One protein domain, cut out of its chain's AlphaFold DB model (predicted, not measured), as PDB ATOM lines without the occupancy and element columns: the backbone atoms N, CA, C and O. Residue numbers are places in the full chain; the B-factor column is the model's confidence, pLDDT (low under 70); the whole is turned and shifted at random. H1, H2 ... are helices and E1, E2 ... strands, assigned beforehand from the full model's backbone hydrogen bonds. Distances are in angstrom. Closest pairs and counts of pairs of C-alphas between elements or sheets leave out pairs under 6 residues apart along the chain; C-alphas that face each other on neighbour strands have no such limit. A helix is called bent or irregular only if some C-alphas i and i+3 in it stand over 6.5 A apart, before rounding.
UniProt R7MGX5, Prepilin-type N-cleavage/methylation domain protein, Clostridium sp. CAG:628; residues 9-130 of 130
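AT A GLANCE: This is residues 9 to 130 of the 130 residues of the protein "Prepilin-type N-cleavage/methylation domain protein" of Clostridium sp. CAG:628 (UniProt R7MGX5). One very long, bent helix, H1, makes the length of the model: its first part, residues 9 to 36, sticks out free like a handle, and its later part packs slantwise over one face of a small four-stranded sheet. The sheet and this end of the helix form a compact head, with the unnamed stretch of residues 110 to 130 following E4. The printed part has 122 residues, with one named helix followed by four named strands, H1 E1 E2 E3 E4; the sheet's order is E1 E2 E3 E4, antiparallel throughout, and the class is mixed, helices and strands. The whole is only just extended, close to loose, with a radius of gyration of the C-alphas of 20.7 A and spans of 77 by 26 by 20 A.

HOW THE PARTS SIT: H1, residues 9 to 57, was assigned as one helix by its hydrogen bonds but is bent: C-alphas 24 and 27 are 6.6 A apart. Its arms H1a, residues 9 to 24, and H1b, residues 27 to 57, stand at a steep tilt of 48 degrees. In H1b every O i to N i+4 pair is within hydrogen-bond range; in H1a 11 of 12 are. H1a is not on the sheet. H1b is on it, at a height over the sheet of 10.1 A, and runs slantwise to the strands, at 37 degrees to E4, residues 104 to 109, on the local plane. The closest C-alphas of H1b and E4 are those of Lys 38 and Tyr 104, 7.1 A apart. H1b also lies over E3, residues 94 to 100, and E2, residues 83 to 88, and only just over E1, residues 65 to 68, on which 3 of its C-alphas fall. The strands form a meander, each the antiparallel neighbour of the one before. E1 and E2 are a hairpin, with N 67 and O 86 at 2.8 A; E2 and E3 are a hairpin, with N 85 and O 98 at 2.8 A; E3 and E4 are a hairpin, with N 99 and O 106 at 2.9 A.

IN THESE COORDINATES: H1a begins at C-alpha 9, (-21.080, 69.780, -49.692), and is 23.9 A long; H1b is 45.4 A long and ends at C-alpha 57, (-56.592, 34.418, -1.385). E1 is 9.8 A long, E2 16.8 A, E3 17.0 A and E4 17.4 A. E4 ends at C-alpha 109, (-37.387, 39.049, 3.566).

THE WHOLE: The C-alphas farthest apart, of Val 9 and Asp 61, are 76.9 A from each other. Without residues 9 to 36 the body spans 37 by 27 by 16 A. The link from E1 to E2 is long, with 14 residues. Residues 128 to 129 pair antiparallel with residues 104 to 105 of E4. The printed part has no cut, and no printed residue has a pLDDT under 70.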
ATOM      1  N   VAL A   9     -21.384  68.853 -50.792       92.44
ATOM      2  CA  VAL A   9     -21.080  69.780 -49.692       92.44
ATOM      3  C   VAL A   9     -22.278  69.931 -48.754       92.44
ATOM      4  O   VAL A   9     -22.104  69.888 -47.540       92.44
ATOM      5  N   GLU A  10     -23.493  70.037 -49.301       90.81
ATOM      6  CA  GLU A  10     -24.721  70.083 -48.498       90.81
ATOM      7  C   GLU A  10     -24.899  68.803 -47.673       90.81
ATOM      8  O   GLU A  10     -25.246  68.869 -46.496       90.81
ATOM      9  N   LEU A  11     -24.596  67.637 -48.252       91.69
ATOM     10  CA  LEU A  11     -24.700  66.361 -47.545       91.69
ATOM     11  C   LEU A  11     -23.684  66.248 -46.397       91.69
ATOM     12  O   LEU A  11     -24.034  65.833 -45.292       91.69
ATOM     13  N   ILE A  12     -22.434  66.649 -46.640       93.88
ATOM     14  CA  ILE A  12     -21.365  66.590 -45.635       93.88
ATOM     15  C   ILE A  12     -21.658  67.548 -44.476       93.88
ATOM     16  O   ILE A  12     -21.463  67.174 -43.319       93.88
ATOM     17  N   ALA A  13     -22.180  68.747 -44.756       93.94
ATOM     18  CA  ALA A  13     -22.559  69.706 -43.720       93.94
ATOM     19  C   ALA A  13     -23.653  69.152 -42.787       93.94
ATOM     20  O   ALA A  13     -23.572  69.317 -41.569       93.94
ATOM     21  N   VAL A  14     -24.644  68.441 -43.339       94.62
ATOM     22  CA  VAL A  14     -25.718  67.811 -42.552       94.62
ATOM     23  C   VAL A  14     -25.184  66.668 -41.690       94.62
ATOM     24  O   VAL A  14     -25.506  66.600 -40.506       94.62
ATOM     25  N   ILE A  15     -24.340  65.794 -42.245       95.31
ATOM     26  CA  ILE A  15     -23.751  64.679 -41.488       95.31
ATOM     27  C   ILE A  15     -22.857  65.205 -40.358       95.31
ATOM     28  O   ILE A  15     -22.943  64.715 -39.232       95.31
ATOM     29  N   ALA A  16     -22.049  66.236 -40.629       95.25
ATOM     30  CA  ALA A  16     -21.214  66.880 -39.620       95.25
ATOM     31  C   ALA A  16     -22.062  67.419 -38.455       95.25
ATOM     32  O   ALA A  16     -21.779  67.112 -37.297       95.25
ATOM     33  N   LEU A  17     -23.150  68.138 -38.750       95.81
ATOM     34  CA  LEU A  17     -24.053  68.659 -37.723       95.81
ATOM     35  C   LEU A  17     -24.747  67.540 -36.927       95.81
ATOM     36  O   LEU A  17     -24.756  67.581 -35.696       95.81
ATOM     37  N   LEU A  18     -25.296  66.526 -37.608       96.12
ATOM     38  CA  LEU A  18     -25.960  65.391 -36.956       96.12
ATOM     39  C   LEU A  18     -25.008  64.640 -36.024       96.12
ATOM     40  O   LEU A  18     -25.416  64.243 -34.935       96.12
ATOM     41  N   SER A  19     -23.740  64.489 -36.415       96.38
ATOM     42  CA  SER A  19     -22.740  63.796 -35.600       96.38
ATOM     43  C   SER A  19     -22.480  64.509 -34.268       96.38
ATOM     44  O   SER A  19     -22.459  63.865 -33.221       96.38
ATOM     45  N   ILE A  20     -22.394  65.844 -34.280       95.88
ATOM     46  CA  ILE A  20     -22.216  66.664 -33.072       95.88
ATOM     47  C   ILE A  20     -23.428  66.517 -32.144       95.88
ATOM     48  O   ILE A  20     -23.269  66.332 -30.939       95.88
ATOM     49  N   VAL A  21     -24.642  66.555 -32.703       96.69
ATOM     50  CA  VAL A  21     -25.881  66.387 -31.929       96.69
ATOM     51  C   VAL A  21     -25.969  64.981 -31.323       96.69
ATOM     52  O   VAL A  21     -26.314  64.836 -30.149       96.69
ATOM     53  N   MET A  22     -25.610  63.942 -32.081       95.62
ATOM     54  CA  MET A  22     -25.629  62.557 -31.600       95.62
ATOM     55  C   MET A  22     -24.707  62.335 -30.397       95.62
ATOM     56  O   MET A  22     -25.110  61.636 -29.470       95.62
ATOM     57  N   LEU A  23     -23.524  62.958 -30.358       94.56
ATOM     58  CA  LEU A  23     -22.590  62.816 -29.230       94.56
ATOM     59  C   LEU A  23     -23.205  63.234 -27.885       94.56
ATOM     60  O   LEU A  23     -22.897  62.635 -26.859       94.56
ATOM     61  N   LEU A  24     -24.096  64.230 -27.888       93.81
ATOM     62  CA  LEU A  24     -24.795  64.686 -26.684       93.81
ATOM     63  C   LEU A  24     -26.003  63.804 -26.345       93.81
ATOM     64  O   LEU A  24     -26.293  63.558 -25.176       93.81
ATOM     65  N   ILE A  25     -26.727  63.338 -27.363       96.12
ATOM     66  CA  ILE A  25     -27.991  62.610 -27.183       96.12
ATOM     67  C   ILE A  25     -27.760  61.154 -26.772       96.12
ATOM     68  O   ILE A  25     -28.436  60.664 -25.869       96.12
ATOM     69  N   VAL A  26     -26.812  60.457 -27.405       95.06
ATOM     70  CA  VAL A  26     -26.574  59.018 -27.200       95.06
ATOM     71  C   VAL A  26     -26.385  58.627 -25.725       95.06
ATOM     72  O   VAL A  26     -27.103  57.726 -25.285       95.06
ATOM     73  N   PRO A  27     -25.509  59.273 -24.923       93.81
ATOM     74  CA  PRO A  27     -25.340  58.884 -23.519       93.81
ATOM     75  C   PRO A  27     -26.613  59.105 -22.691       93.81
ATOM     76  O   PRO A  27     -26.953  58.280 -21.846       93.81
ATOM     77  N   ASN A  28     -27.364  60.175 -22.968       94.12
ATOM     78  CA  ASN A  28     -28.611  60.472 -22.261       94.12
ATOM     79  C   ASN A  28     -29.699  59.438 -22.569       94.12
ATOM     80  O   ASN A  28     -30.375  58.967 -21.656       94.12
ATOM     81  N   VAL A  29     -29.837  59.045 -23.837       95.25
ATOM     82  CA  VAL A  29     -30.778  57.993 -24.245       95.25
ATOM     83  C   VAL A  29     -30.377  56.651 -23.639       95.25
ATOM     84  O   VAL A  29     -31.236  55.948 -23.119       95.25
ATOM     85  N   ALA A  30     -29.087  56.307 -23.637       94.12
ATOM     86  CA  ALA A  30     -28.607  55.071 -23.021       94.12
ATOM     87  C   ALA A  30     -28.918  55.015 -21.512       94.12
ATOM     88  O   ALA A  30     -29.468  54.022 -21.032       94.12
ATOM     89  N   ASN A  31     -28.652  56.100 -20.778       93.69
ATOM     90  CA  ASN A  31     -28.962  56.205 -19.349       93.69
ATOM     91  C   ASN A  31     -30.469  56.142 -19.071       93.69
ATOM     92  O   ASN A  31     -30.897  55.495 -18.110       93.69
ATOM     93  N   TYR A  32     -31.274  56.784 -19.921       95.19
ATOM     94  CA  TYR A  32     -32.729  56.715 -19.850       95.19
ATOM     95  C   TYR A  32     -33.216  55.279 -20.045       95.19
ATOM     96  O   TYR A  32     -33.955  54.778 -19.207       95.19
ATOM     97  N   LEU A  33     -32.736  54.584 -21.081       95.12
ATOM     98  CA  LEU A  33     -33.095  53.189 -21.336       95.12
ATOM     99  C   LEU A  33     -32.708  52.276 -20.169       95.12
ATOM    100  O   LEU A  33     -33.508  51.427 -19.785       95.12
ATOM    101  N   ASN A  34     -31.523  52.457 -19.577       93.44
ATOM    102  CA  ASN A  34     -31.109  51.670 -18.412       93.44
ATOM    103  C   ASN A  34     -32.023  51.923 -17.201       93.44
ATOM    104  O   ASN A  34     -32.497  50.985 -16.566       93.44
ATOM    105  N   SER A  35     -32.337  53.190 -16.926       95.00
ATOM    106  CA  SER A  35     -33.262  53.566 -15.848       95.00
ATOM    107  C   SER A  35     -34.666  53.010 -16.091       95.00
ATOM    108  O   SER A  35     -35.271  52.451 -15.184       95.00
ATOM    109  N   SER A  36     -35.171  53.097 -17.324       96.25
ATOM    110  CA  SER A  36     -36.471  52.543 -17.709       96.25
ATOM    111  C   SER A  36     -36.522  51.030 -17.537       96.25
ATOM    112  O   SER A  36     -37.500  50.532 -16.992       96.25
ATOM    113  N   LYS A  37     -35.477  50.296 -17.938       95.81
ATOM    114  CA  LYS A  37     -35.402  48.842 -17.726       95.81
ATOM    115  C   LYS A  37     -35.415  48.482 -16.240       95.81
ATOM    116  O   LYS A  37     -36.153  47.583 -15.846       95.81
ATOM    117  N   LYS A  38     -34.674  49.222 -15.411       97.12
ATOM    118  CA  LYS A  38     -34.678  49.037 -13.953       97.12
ATOM    119  C   LYS A  38     -36.057  49.308 -13.339       97.12
ATOM    120  O   LYS A  38     -36.518  48.532 -12.506       97.12
ATOM    121  N   THR A  39     -36.744  50.362 -13.784       97.06
ATOM    122  CA  THR A  39     -38.123  50.666 -13.362       97.06
ATOM    123  C   THR A  39     -39.106  49.583 -13.802       97.06
ATOM    124  O   THR A  39     -39.910  49.143 -12.990       97.06
ATOM    125  N   LEU A  40     -39.011  49.091 -15.042       96.19
ATOM    126  CA  LEU A  40     -39.844  47.984 -15.529       96.19
ATOM    127  C   LEU A  40     -39.628  46.710 -14.705       96.19
ATOM    128  O   LEU A  40     -40.585  46.019 -14.364       96.19
ATOM    129  N   PHE A  41     -38.382  46.398 -14.351       97.62
ATOM    130  CA  PHE A  41     -38.087  45.279 -13.462       97.62
ATOM    131  C   PHE A  41     -38.747  45.462 -12.088       97.62
ATOM    132  O   PHE A  41     -39.426  44.554 -11.610       97.62
ATOM    133  N   TYR A  42     -38.620  46.645 -11.485       97.62
ATOM    134  CA  TYR A  42     -39.296  46.984 -10.233       97.62
ATOM    135  C   TYR A  42     -40.826  46.855 -10.325       97.62
ATOM    136  O   TYR A  42     -41.444  46.265  -9.440       97.62
ATOM    137  N   ASP A  43     -41.443  47.349 -11.398       96.69
ATOM    138  CA  ASP A  43     -42.892  47.256 -11.590       96.69
ATOM    139  C   ASP A  43     -43.350  45.793 -11.678       96.69
ATOM    140  O   ASP A  43     -44.373  45.430 -11.090       96.69
ATOM    141  N   ASN A  44     -42.557  44.931 -12.322       96.56
ATOM    142  CA  ASN A  44     -42.795  43.488 -12.346       96.56
ATOM    143  C   ASN A  44     -42.683  42.857 -10.953       96.56
ATOM    144  O   ASN A  44     -43.554  42.077 -10.577       96.56
ATOM    145  N   VAL A  45     -41.688  43.236 -10.144       97.19
ATOM    146  CA  VAL A  45     -41.573  42.785  -8.742       97.19
ATOM    147  C   VAL A  45     -42.807  43.192  -7.931       97.19
ATOM    148  O   VAL A  45     -43.387  42.369  -7.220       97.19
ATOM    149  N   VAL A  46     -43.260  44.443  -8.061       96.44
ATOM    150  CA  VAL A  46     -44.475  44.934  -7.389       96.44
ATOM    151  C   VAL A  46     -45.720  44.187  -7.874       96.44
ATOM    152  O   VAL A  46     -46.618  43.905  -7.075       96.44
ATOM    153  N   ASN A  47     -45.799  43.869  -9.166       95.88
ATOM    154  CA  ASN A  47     -46.894  43.085  -9.728       95.88
ATOM    155  C   ASN A  47     -46.897  41.652  -9.181       95.88
ATOM    156  O   ASN A  47     -47.933  41.178  -8.723       95.88
ATOM    157  N   MET A  48     -45.737  40.994  -9.138       96.19
ATOM    158  CA  MET A  48     -45.584  39.657  -8.565       96.19
ATOM    159  C   MET A  48     -45.932  39.618  -7.077       96.19
ATOM    160  O   MET A  48     -46.621  38.700  -6.643       96.19
ATOM    161  N   PHE A  49     -45.524  40.629  -6.305       96.25
ATOM    162  CA  PHE A  49     -45.904  40.757  -4.899       96.25
ATOM    163  C   PHE A  49     -47.429  40.778  -4.726       96.25
ATOM    164  O   PHE A  49     -47.977  40.012  -3.938       96.25
ATOM    165  N   LYS A  50     -48.128  41.613  -5.506       94.88
ATOM    166  CA  LYS A  50     -49.596  41.681  -5.470       94.88
ATOM    167  C   LYS A  50     -50.236  40.380  -5.941       94.88
ATOM    168  O   LYS A  50     -51.161  39.898  -5.296       94.88
ATOM    169  N   SER A  51     -49.741  39.818  -7.044       94.69
ATOM    170  CA  SER A  51     -50.250  38.569  -7.608       94.69
ATOM    171  C   SER A  51     -50.080  37.409  -6.628       94.69
ATOM    172  O   SER A  51     -50.988  36.595  -6.511       94.69
ATOM    173  N   ALA A  52     -49.001  37.364  -5.840       94.94
ATOM    174  CA  ALA A  52     -48.817  36.350  -4.803       94.94
ATOM    175  C   ALA A  52     -49.881  36.432  -3.707       94.94
ATOM    176  O   ALA A  52     -50.502  35.418  -3.391       94.94
ATOM    177  N   THR A  53     -50.152  37.632  -3.183       92.69
ATOM    178  CA  THR A  53     -51.246  37.842  -2.224       92.69
ATOM    179  C   THR A  53     -52.590  37.466  -2.842       92.69
ATOM    180  O   THR A  53     -53.347  36.706  -2.250       92.69
ATOM    181  N   THR A  54     -52.896  37.944  -4.050       92.19
ATOM    182  CA  THR A  54     -54.173  37.658  -4.719       92.19
ATOM    183  C   THR A  54     -54.351  36.168  -5.014       92.19
ATOM    184  O   THR A  54     -55.397  35.614  -4.698       92.19
ATOM    185  N   THR A  55     -53.331  35.502  -5.555       92.75
ATOM    186  CA  THR A  55     -53.355  34.063  -5.862       92.75
ATOM    187  C   THR A  55     -53.537  33.236  -4.594       92.75
ATOM    188  O   THR A  55     -54.282  32.261  -4.603       92.75
ATOM    189  N   PHE A  56     -52.900  33.631  -3.489       92.88
ATOM    190  CA  PHE A  56     -53.092  32.984  -2.195       92.88
ATOM    191  C   PHE A  56     -54.548  33.061  -1.711       92.88
ATOM    192  O   PHE A  56     -55.091  32.053  -1.272       92.88
ATOM    193  N   MET A  57     -55.203  34.221  -1.840       90.00
ATOM    194  CA  MET A  57     -56.592  34.418  -1.385       90.00
ATOM    195  C   MET A  57     -57.619  33.554  -2.126       90.00
ATOM    196  O   MET A  57     -58.727  33.371  -1.631       90.00
ATOM    197  N   TYR A  58     -57.268  33.036  -3.304       89.75
ATOM    198  CA  TYR A  58     -58.118  32.142  -4.089       89.75
ATOM    199  C   TYR A  58     -57.842  30.652  -3.840       89.75
ATOM    200  O   TYR A  58     -58.431  29.815  -4.521       89.75
ATOM    201  N   GLN A  59     -56.957  30.296  -2.904       88.25
ATOM    202  CA  GLN A  59     -56.724  28.896  -2.546       88.25
ATOM    203  C   GLN A  59     -57.813  28.367  -1.606       88.25
ATOM    204  O   GLN A  59     -58.202  29.044  -0.656       88.25
ATOM    205  N   ASP A  60     -58.257  27.129  -1.844       84.50
ATOM    206  CA  ASP A  60     -59.314  26.478  -1.055       84.50
ATOM    207  C   ASP A  60     -58.870  26.095   0.377       84.50
ATOM    208  O   ASP A  60     -59.703  26.051   1.280       84.50
ATOM    209  N   ASP A  61     -57.572  25.835   0.599       85.19
ATOM    210  CA  ASP A  61     -56.980  25.512   1.912       85.19
ATOM    211  C   ASP A  61     -55.649  26.272   2.111       85.19
ATOM    212  O   ASP A  61     -54.562  25.737   1.853       85.19
ATOM    213  N   PRO A  62     -55.717  27.568   2.470       84.06
ATOM    214  CA  PRO A  62     -54.549  28.437   2.514       84.06
ATOM    215  C   PRO A  62     -53.605  28.054   3.662       84.06
ATOM    216  O   PRO A  62     -53.869  28.289   4.841       84.06
ATOM    217  N   THR A  63     -52.442  27.519   3.298       89.94
ATOM    218  CA  THR A  63     -51.308  27.277   4.201       89.94
ATOM    219  C   THR A  63     -50.073  28.014   3.693       89.94
ATOM    220  O   THR A  63     -50.074  28.543   2.581       89.94
ATOM    221  N   ASN A  64     -49.000  28.061   4.491       91.88
ATOM    222  CA  ASN A  64     -47.732  28.662   4.071       91.88
ATOM    223  C   ASN A  64     -47.336  28.179   2.666       91.88
ATOM    224  O   ASN A  64     -47.034  27.002   2.465       91.88
ATOM    225  N   THR A  65     -47.317  29.096   1.701       93.50
ATOM    226  CA  THR A  65     -47.154  28.769   0.282       93.50
ATOM    227  C   THR A  65     -45.882  29.396  -0.259       93.50
ATOM    228  O   THR A  65     -45.529  30.528   0.070       93.50
ATOM    229  N   THR A  66     -45.182  28.661  -1.122       95.69
ATOM    230  CA  THR A  66     -44.083  29.202  -1.925       95.69
ATOM    231  C   THR A  66     -44.473  29.187  -3.392       95.69
ATOM    232  O   THR A  66     -44.623  28.118  -3.986       95.69
ATOM    233  N   PHE A  67     -44.591  30.373  -3.977       95.06
ATOM    234  CA  PHE A  67     -44.767  30.536  -5.407       95.06
ATOM    235  C   PHE A  67     -43.413  30.636  -6.108       95.06
ATOM    236  O   PHE A  67     -42.531  31.366  -5.656       95.06
ATOM    237  N   SER A  68     -43.230  29.906  -7.205       95.69
ATOM    238  CA  SER A  68     -41.991  29.925  -7.994       95.69
ATOM    239  C   SER A  68     -42.212  29.390  -9.408       95.69
ATOM    240  O   SER A  68     -43.196  28.695  -9.670       95.69
ATOM    241  N   ASN A  69     -41.255  29.627 -10.309       92.94
ATOM    242  CA  ASN A  69     -41.302  29.099 -11.680       92.94
ATOM    243  C   ASN A  69     -41.414  27.565 -11.745       92.94
ATOM    244  O   ASN A  69     -42.029  27.038 -12.672       92.94
ATOM    245  N   ASN A  70     -40.821  26.863 -10.771       89.38
ATOM    246  CA  ASN A  70     -40.710  25.399 -10.753       89.38
ATOM    247  C   ASN A  70     -41.692  24.722  -9.783       89.38
ATOM    248  O   ASN A  70     -41.691  23.497  -9.674       89.38
ATOM    249  N   GLY A  71     -42.499  25.502  -9.065       89.75
ATOM    250  CA  GLY A  71     -43.467  25.017  -8.086       89.75
ATOM    251  C   GLY A  71     -44.868  25.519  -8.403       89.75
ATOM    252  O   GLY A  71     -45.331  25.433  -9.541       89.75
ATOM    253  N   VAL A  72     -45.544  26.058  -7.387       90.31
ATOM    254  CA  VAL A  72     -46.822  26.748  -7.578       90.31
ATOM    255  C   VAL A  72     -46.549  28.042  -8.343       90.31
ATOM    256  O   VAL A  72     -45.862  28.929  -7.842       90.31
ATOM    257  N   LYS A  73     -47.038  28.142  -9.577       91.31
ATOM    258  CA  LYS A  73     -46.796  29.315 -10.423       91.31
ATOM    259  C   LYS A  73     -47.734  30.458 -10.045       91.31
ATOM    260  O   LYS A  73     -48.897  30.226  -9.727       91.31
ATOM    261  N   LEU A  74     -47.224  31.682 -10.120       91.50
ATOM    262  CA  LEU A  74     -48.038  32.892 -10.143       91.50
ATOM    263  C   LEU A  74     -48.651  33.085 -11.521       91.50
ATOM    264  O   LEU A  74     -47.995  32.839 -12.536       91.50
ATOM    265  N   ASP A  75     -49.875  33.597 -11.532       85.25
ATOM    266  CA  ASP A  75     -50.483  34.160 -12.731       85.25
ATOM    267  C   ASP A  75     -49.948  35.587 -12.922       85.25
ATOM    268  O   ASP A  75     -50.465  36.567 -12.374       85.25
ATOM    269  N   VAL A  76     -48.799  35.682 -13.592       87.06
ATOM    270  CA  VAL A  76     -48.137  36.941 -13.946       87.06
ATOM    271  C   VAL A  76     -47.657  36.870 -15.388       87.06
ATOM    272  O   VAL A  76     -46.997  35.912 -15.788       87.06
ATOM    273  N   ASP A  77     -47.974  37.908 -16.158       87.94
ATOM    274  CA  ASP A  77     -47.497  38.071 -17.530       87.94
ATOM    275  C   ASP A  77     -46.111  38.724 -17.508       87.94
ATOM    276  O   ASP A  77     -45.976  39.947 -17.474       87.94
ATOM    277  N   VAL A  78     -45.076  37.888 -17.408       87.62
ATOM    278  CA  VAL A  78     -43.668  38.304 -17.394       87.62
ATOM    279  C   VAL A  78     -42.858  37.470 -18.374       87.62
ATOM    280  O   VAL A  78     -43.201  36.326 -18.682       87.62
ATOM    281  N   GLU A  79     -41.751  38.037 -18.850       88.62
ATOM    282  CA  GLU A  79     -40.847  37.342 -19.762       88.62
ATOM    283  C   GLU A  79     -40.246  36.080 -19.114       88.62
ATOM    284  O   GLU A  79     -40.061  35.996 -17.899       88.62
ATOM    285  N   SER A  80     -39.900  35.080 -19.929       87.00
ATOM    286  CA  SER A  80     -39.422  33.776 -19.439       87.00
ATOM    287  C   SER A  80     -38.081  33.826 -18.699       87.00
ATOM    288  O   SER A  80     -37.718  32.860 -18.034       87.00
ATOM    289  N   GLU A  81     -37.332  34.919 -18.847       92.06
ATOM    290  CA  GLU A  81     -36.073  35.167 -18.137       92.06
ATOM    291  C   GLU A  81     -36.267  35.460 -16.643       92.06
ATOM    292  O   GLU A  81     -35.321  35.317 -15.871       92.06
ATOM    293  N   TYR A  82     -37.481  35.827 -16.220       95.06
ATOM    294  CA  TYR A  82     -37.772  36.093 -14.817       95.06
ATOM    295  C   TYR A  82     -37.794  34.798 -14.006       95.06
ATOM    296  O   TYR A  82     -38.673  33.949 -14.165       95.06
ATOM    297  N   VAL A  83     -36.868  34.694 -13.062       95.94
ATOM    298  CA  VAL A  83     -36.844  33.673 -12.019       95.94
ATOM    299  C   VAL A  83     -37.306  34.313 -10.717       95.94
ATOM    300  O   VAL A  83     -36.749  35.321 -10.289       95.94
ATOM    301  N   TYR A  84     -38.324  33.738 -10.080       96.50
ATOM    302  CA  TYR A  84     -38.885  34.229  -8.830       96.50
ATOM    303  C   TYR A  84     -39.117  33.115  -7.810       96.50
ATOM    304  O   TYR A  84     -39.405  31.961  -8.135       96.50
ATOM    305  N   THR A  85     -39.021  33.486  -6.539       97.38
ATOM    306  CA  THR A  85     -39.454  32.700  -5.386       97.38
ATOM    307  C   THR A  85     -40.100  33.641  -4.377       97.38
ATOM    308  O   THR A  85     -39.442  34.518  -3.818       97.38
ATOM    309  N   ILE A  86     -41.397  33.461  -4.131       96.88
ATOM    310  CA  ILE A  86     -42.183  34.296  -3.219       96.88
ATOM    311  C   ILE A  86     -42.812  33.407  -2.161       96.88
ATOM    312  O   ILE A  86     -43.539  32.470  -2.480       96.88
ATOM    313  N   LYS A  87     -42.523  33.694  -0.895       95.94
ATOM    314  CA  LYS A  87     -43.064  32.969   0.254       95.94
ATOM    315  C   LYS A  87     -44.164  33.797   0.889       95.94
ATOM    316  O   LYS A  87     -43.954  34.972   1.187       95.94
ATOM    317  N   VAL A  88     -45.299  33.160   1.121       95.31
ATOM    318  CA  VAL A  88     -46.497  33.751   1.708       95.31
ATOM    319  C   VAL A  88     -46.858  32.958   2.960       95.31
ATOM    320  O   VAL A  88     -46.833  31.723   2.932       95.31
ATOM    321  N   ASN A  89     -47.125  33.651   4.067       93.44
ATOM    322  CA  ASN A  89     -47.551  33.018   5.316       93.44
ATOM    323  C   ASN A  89     -49.025  32.571   5.242       93.44
ATOM    324  O   ASN A  89     -49.739  32.859   4.284       93.44
ATOM    325  N   ASN A  90     -49.500  31.874   6.270       91.94
ATOM    326  CA  ASN A  90     -50.876  31.385   6.371       91.94
ATOM    327  C   ASN A  90     -51.925  32.505   6.525       91.94
ATOM    328  O   ASN A  90     -53.118  32.221   6.490       91.94
ATOM    329  N   TYR A  91     -51.494  33.759   6.684       90.56
ATOM    330  CA  TYR A  91     -52.354  34.943   6.682       90.56
ATOM    331  C   TYR A  91     -52.425  35.615   5.300       90.56
ATOM    332  O   TYR A  91     -53.146  36.595   5.125       90.56
ATOM    333  N   GLY A  92     -51.706  35.086   4.304       91.00
ATOM    334  CA  GLY A  92     -51.664  35.628   2.947       91.00
ATOM    335  C   GLY A  92     -50.697  36.790   2.758       91.00
ATOM    336  O   GLY A  92     -50.707  37.448   1.715       91.00
ATOM    337  N   GLU A  93     -49.835  37.036   3.738       94.12
ATOM    338  CA  GLU A  93     -48.843  38.095   3.680       94.12
ATOM    339  C   GLU A  93     -47.518  37.566   3.125       94.12
ATOM    340  O   GLU A  93     -47.048  36.478   3.474       94.12
ATOM    341  N   VAL A  94     -46.890  38.344   2.246       96.38
ATOM    342  CA  VAL A  94     -45.606  37.972   1.644       96.38
ATOM    343  C   VAL A  94     -44.496  38.163   2.676       96.38
ATOM    344  O   VAL A  94     -44.200  39.285   3.065       96.38
ATOM    345  N   ILE A  95     -43.833  37.084   3.082       97.00
ATOM    346  CA  ILE A  95     -42.726  37.115   4.056       97.00
ATOM    347  C   ILE A  95     -41.349  37.107   3.390       97.00
ATOM    348  O   ILE A  95     -40.344  37.442   4.013       97.00
ATOM    349  N   SER A  96     -41.272  36.708   2.120       97.00
ATOM    350  CA  SER A  96     -40.035  36.748   1.345       97.00
ATOM    351  C   SER A  96     -40.341  36.858  -0.135       97.00
ATOM    352  O   SER A  96     -41.235  36.182  -0.635       97.00
ATOM    353  N   ILE A  97     -39.543  37.644  -0.838       97.50
ATOM    354  CA  ILE A  97     -39.589  37.804  -2.285       97.50
ATOM    355  C   ILE A  97     -38.153  37.832  -2.805       97.50
ATOM    356  O   ILE A  97     -37.321  38.600  -2.324       97.50
ATOM    357  N   ASP A  98     -37.864  36.956  -3.753       97.38
ATOM    358  CA  ASP A  98     -36.608  36.894  -4.494       97.38
ATOM    359  C   ASP A  98     -36.965  36.830  -5.978       97.38
ATOM    360  O   ASP A  98     -37.741  35.962  -6.382       97.38
ATOM    361  N   VAL A  99     -36.494  37.797  -6.760       97.56
ATOM    362  CA  VAL A  99     -36.769  37.912  -8.195       97.56
ATOM    363  C   VAL A  99     -35.485  38.319  -8.906       97.56
ATOM    364  O   VAL A  99     -34.781  39.221  -8.450       97.56
ATOM    365  N   ASN A 100     -35.192  37.705 -10.046       97.00
ATOM    366  CA  ASN A 100     -34.120  38.118 -10.946       97.00
ATOM    367  C   ASN A 100     -34.504  37.860 -12.408       97.00
ATOM    368  O   ASN A 100     -35.296  36.966 -12.680       97.00
ATOM    369  N   ASN A 101     -33.954  38.639 -13.339       96.25
ATOM    370  CA  ASN A 101     -34.150  38.439 -14.784       96.25
ATOM    371  C   ASN A 101     -32.820  38.308 -15.552       96.25
ATOM    372  O   ASN A 101     -32.749  38.564 -16.749       96.25
ATOM    373  N   GLY A 102     -31.729  37.990 -14.851       95.12
ATOM    374  CA  GLY A 102     -30.381  37.912 -15.424       95.12
ATOM    375  C   GLY A 102     -29.672  39.256 -15.632       95.12
ATOM    376  O   GLY A 102     -28.472  39.254 -15.892       95.12
ATOM    377  N   VAL A 103     -30.368  40.391 -15.483       95.88
ATOM    378  CA  VAL A 103     -29.771  41.743 -15.514       95.88
ATOM    379  C   VAL A 103     -29.925  42.443 -14.168       95.88
ATOM    380  O   VAL A 103     -28.977  43.044 -13.664       95.88
ATOM    381  N   TYR A 104     -31.115  42.359 -13.577       97.56
ATOM    382  CA  TYR A 104     -31.423  42.929 -12.274       97.56
ATOM    383  C   TYR A 104     -31.886  41.843 -11.307       97.56
ATOM    384  O   TYR A 104     -32.441  40.813 -11.702       97.56
ATOM    385  N   SER A 105     -31.688  42.110 -10.020       97.69
ATOM    386  CA  SER A 105     -32.198  41.294  -8.924       97.69
ATOM    387  C   SER A 105     -32.859  42.156  -7.854       97.69
ATOM    388  O   SER A 105     -32.478  43.304  -7.611       97.69
ATOM    389  N   TYR A 106     -33.863  41.588  -7.199       98.25
ATOM    390  CA  TYR A 106     -34.503  42.152  -6.022       98.25
ATOM    391  C   TYR A 106     -34.727  41.041  -5.007       98.25
ATOM    392  O   TYR A 106     -35.321  40.011  -5.323       98.25
ATOM    393  N   ASN A 107     -34.267  41.267  -3.778       97.19
ATOM    394  CA  ASN A 107     -34.512  40.360  -2.673       97.19
ATOM    395  C   ASN A 107     -34.902  41.110  -1.402       97.19
ATOM    396  O   ASN A 107     -34.276  42.098  -1.008       97.19
ATOM    397  N   LYS A 108     -35.947  40.619  -0.745       96.38
ATOM    398  CA  LYS A 108     -36.401  41.122   0.546       96.38
ATOM    399  C   LYS A 108     -37.028  39.987   1.333       96.38
ATOM    400  O   LYS A 108     -37.784  39.183   0.791       96.38
ATOM    401  N   SER A 109     -36.744  39.954   2.622       95.56
ATOM    402  CA  SER A 109     -37.387  39.049   3.566       95.56
ATOM    403  C   SER A 109     -37.794  39.850   4.788       95.56
ATOM    404  O   SER A 109     -37.090  40.790   5.167       95.56
ATOM    405  N   SER A 110     -38.937  39.503   5.367       93.38
ATOM    406  CA  SER A 110     -39.373  40.104   6.618       93.38
ATOM    407  C   SER A 110     -38.439  39.703   7.759       93.38
ATOM    408  O   SER A 110     -37.850  38.617   7.752       93.38
ATOM    409  N   SER A 111     -38.303  40.597   8.734       86.75
ATOM    410  CA  SER A 111     -37.538  40.356   9.958       86.75
ATOM    411  C   SER A 111     -38.255  39.390  10.905       86.75
ATOM    412  O   SER A 111     -37.592  38.722  11.696       86.75
ATOM    413  N   ASP A 112     -39.585  39.300  10.813       83.94
ATOM    414  CA  ASP A 112     -40.419  38.356  11.557       83.94
ATOM    415  C   ASP A 112     -41.259  37.541  10.568       83.94
ATOM    416  O   ASP A 112     -41.875  38.076   9.652       83.94
ATOM    417  N   ILE A 113     -41.292  36.224  10.744       75.81
ATOM    418  CA  ILE A 113     -42.073  35.321   9.887       75.81
ATOM    419  C   ILE A 113     -43.590  35.491  10.071       75.81
ATOM    420  O   ILE A 113     -44.359  34.999   9.244       75.81
ATOM    421  N   ASN A 114     -44.013  36.157  11.147       81.31
ATOM    422  CA  ASN A 114     -45.414  36.433  11.462       81.31
ATOM    423  C   ASN A 114     -45.861  37.836  11.035       81.31
ATOM    424  O   ASN A 114     -47.051  38.117  11.123       81.31
ATOM    425  N   GLU A 115     -44.942  38.695  10.582       88.25
ATOM    426  CA  GLU A 115     -45.267  40.006  10.015       88.25
ATOM    427  C   GLU A 115     -44.871  40.028   8.540       88.25
ATOM    428  O   GLU A 115     -43.694  39.929   8.192       88.25
ATOM    429  N   GLY A 116     -45.843  40.146   7.641       90.38
ATOM    430  CA  GLY A 116     -45.560  40.281   6.218       90.38
ATOM    431  C   GLY A 116     -44.875  41.590   5.824       90.38
ATOM    432  O   GLY A 116     -44.988  42.625   6.477       90.38
ATOM    433  N   LEU A 117     -44.207  41.551   4.675       93.50
ATOM    434  CA  LEU A 117     -43.754  42.737   3.964       93.50
ATOM    435  C   LEU A 117     -44.962  43.542   3.477       93.50
ATOM    436  O   LEU A 117     -45.945  42.991   2.978       93.50
ATOM    437  N   ASN A 118     -44.846  44.862   3.532       92.88
ATOM    438  CA  ASN A 118     -45.785  45.787   2.922       92.88
ATOM    439  C   ASN A 118     -45.305  46.193   1.529       92.88
ATOM    440  O   ASN A 118     -44.113  46.219   1.228       92.88
ATOM    441  N   LYS A 119     -46.237  46.639   0.680       90.94
ATOM    442  CA  LYS A 119     -45.887  47.195  -0.638       90.94
ATOM    443  C   LYS A 119     -44.886  48.359  -0.531       90.94
ATOM    444  O   LYS A 119     -44.058  48.525  -1.416       90.94
ATOM    445  N   SER A 120     -44.960  49.162   0.534       92.38
ATOM    446  CA  SER A 120     -44.030  50.271   0.806       92.38
ATOM    447  C   SER A 120     -42.593  49.826   1.096       92.38
ATOM    448  O   SER A 120     -41.679  50.642   0.985       92.38
ATOM    449  N   ASP A 121     -42.393  48.555   1.448       92.44
ATOM    450  CA  ASP A 121     -41.069  47.973   1.686       92.44
ATOM    451  C   ASP A 121     -40.380  47.577   0.372       92.44
ATOM    452  O   ASP A 121     -39.169  47.337   0.347       92.44
ATOM    453  N   ILE A 122     -41.137  47.554  -0.731       94.50
ATOM    454  CA  ILE A 122     -40.621  47.350  -2.081       94.50
ATOM    455  C   ILE A 122     -40.260  48.702  -2.667       94.50
ATOM    456  O   ILE A 122     -41.126  49.497  -3.033       94.50
ATOM    457  N   LYS A 123     -38.957  48.958  -2.768       95.75
ATOM    458  CA  LYS A 123     -38.423  50.220  -3.271       95.75
ATOM    459  C   LYS A 123     -37.543  49.998  -4.490       95.75
ATOM    460  O   LYS A 123     -36.778  49.041  -4.549       95.75
ATOM    461  N   LEU A 124     -37.604  50.937  -5.431       95.06
ATOM    462  CA  LEU A 124     -36.772  50.924  -6.635       95.06
ATOM    463  C   LEU A 124     -35.268  50.971  -6.310       95.06
ATOM    464  O   LEU A 124     -34.463  50.384  -7.026       95.06
ATOM    465  N   GLU A 125     -34.891  51.646  -5.220       94.75
ATOM    466  CA  GLU A 125     -33.499  51.756  -4.753       94.75
ATOM    467  C   GLU A 125     -32.906  50.425  -4.263       94.75
ATOM    468  O   GLU A 125     -31.694  50.240  -4.330       94.75
ATOM    469  N   ASP A 126     -33.756  49.484  -3.845       95.94
ATOM    470  CA  ASP A 126     -33.348  48.153  -3.384       95.94
ATOM    471  C   ASP A 126     -33.076  47.187  -4.563       95.94
ATOM    472  O   ASP A 126     -32.567  46.083  -4.352       95.94
ATOM    473  N   VAL A 127     -33.390  47.583  -5.807       97.00
ATOM    474  CA  VAL A 127     -33.074  46.805  -7.017       97.00
ATOM    475  C   VAL A 127     -31.578  46.892  -7.318       97.00
ATOM    476  O   VAL A 127     -31.013  47.983  -7.462       97.00
ATOM    477  N   LYS A 128     -30.945  45.731  -7.479       96.31
ATOM    478  CA  LYS A 128     -29.505  45.582  -7.708       96.31
ATOM    479  C   LYS A 128     -29.231  45.157  -9.143       96.31
ATOM    480  O   LYS A 128     -29.983  44.367  -9.709       96.31
ATOM    481  N   ASP A 129     -28.136  45.658  -9.688       94.25
ATOM    482  CA  ASP A 129     -27.586  45.186 -10.958       94.25
ATOM    483  C   ASP A 129     -26.807  43.880 -10.684       94.25
ATOM    484  O   ASP A 129     -26.217  43.743  -9.604       94.25
ATOM    485  N   MET A 130     -26.862  42.909 -11.601       89.50
ATOM    486  CA  MET A 130     -26.201  41.597 -11.474       89.50
ATOM    487  C   MET A 130     -24.851  41.523 -12.189       89.50
ATOM    488  O   MET A 130     -24.666  42.231 -13.204       89.50
TER     489      MET A 130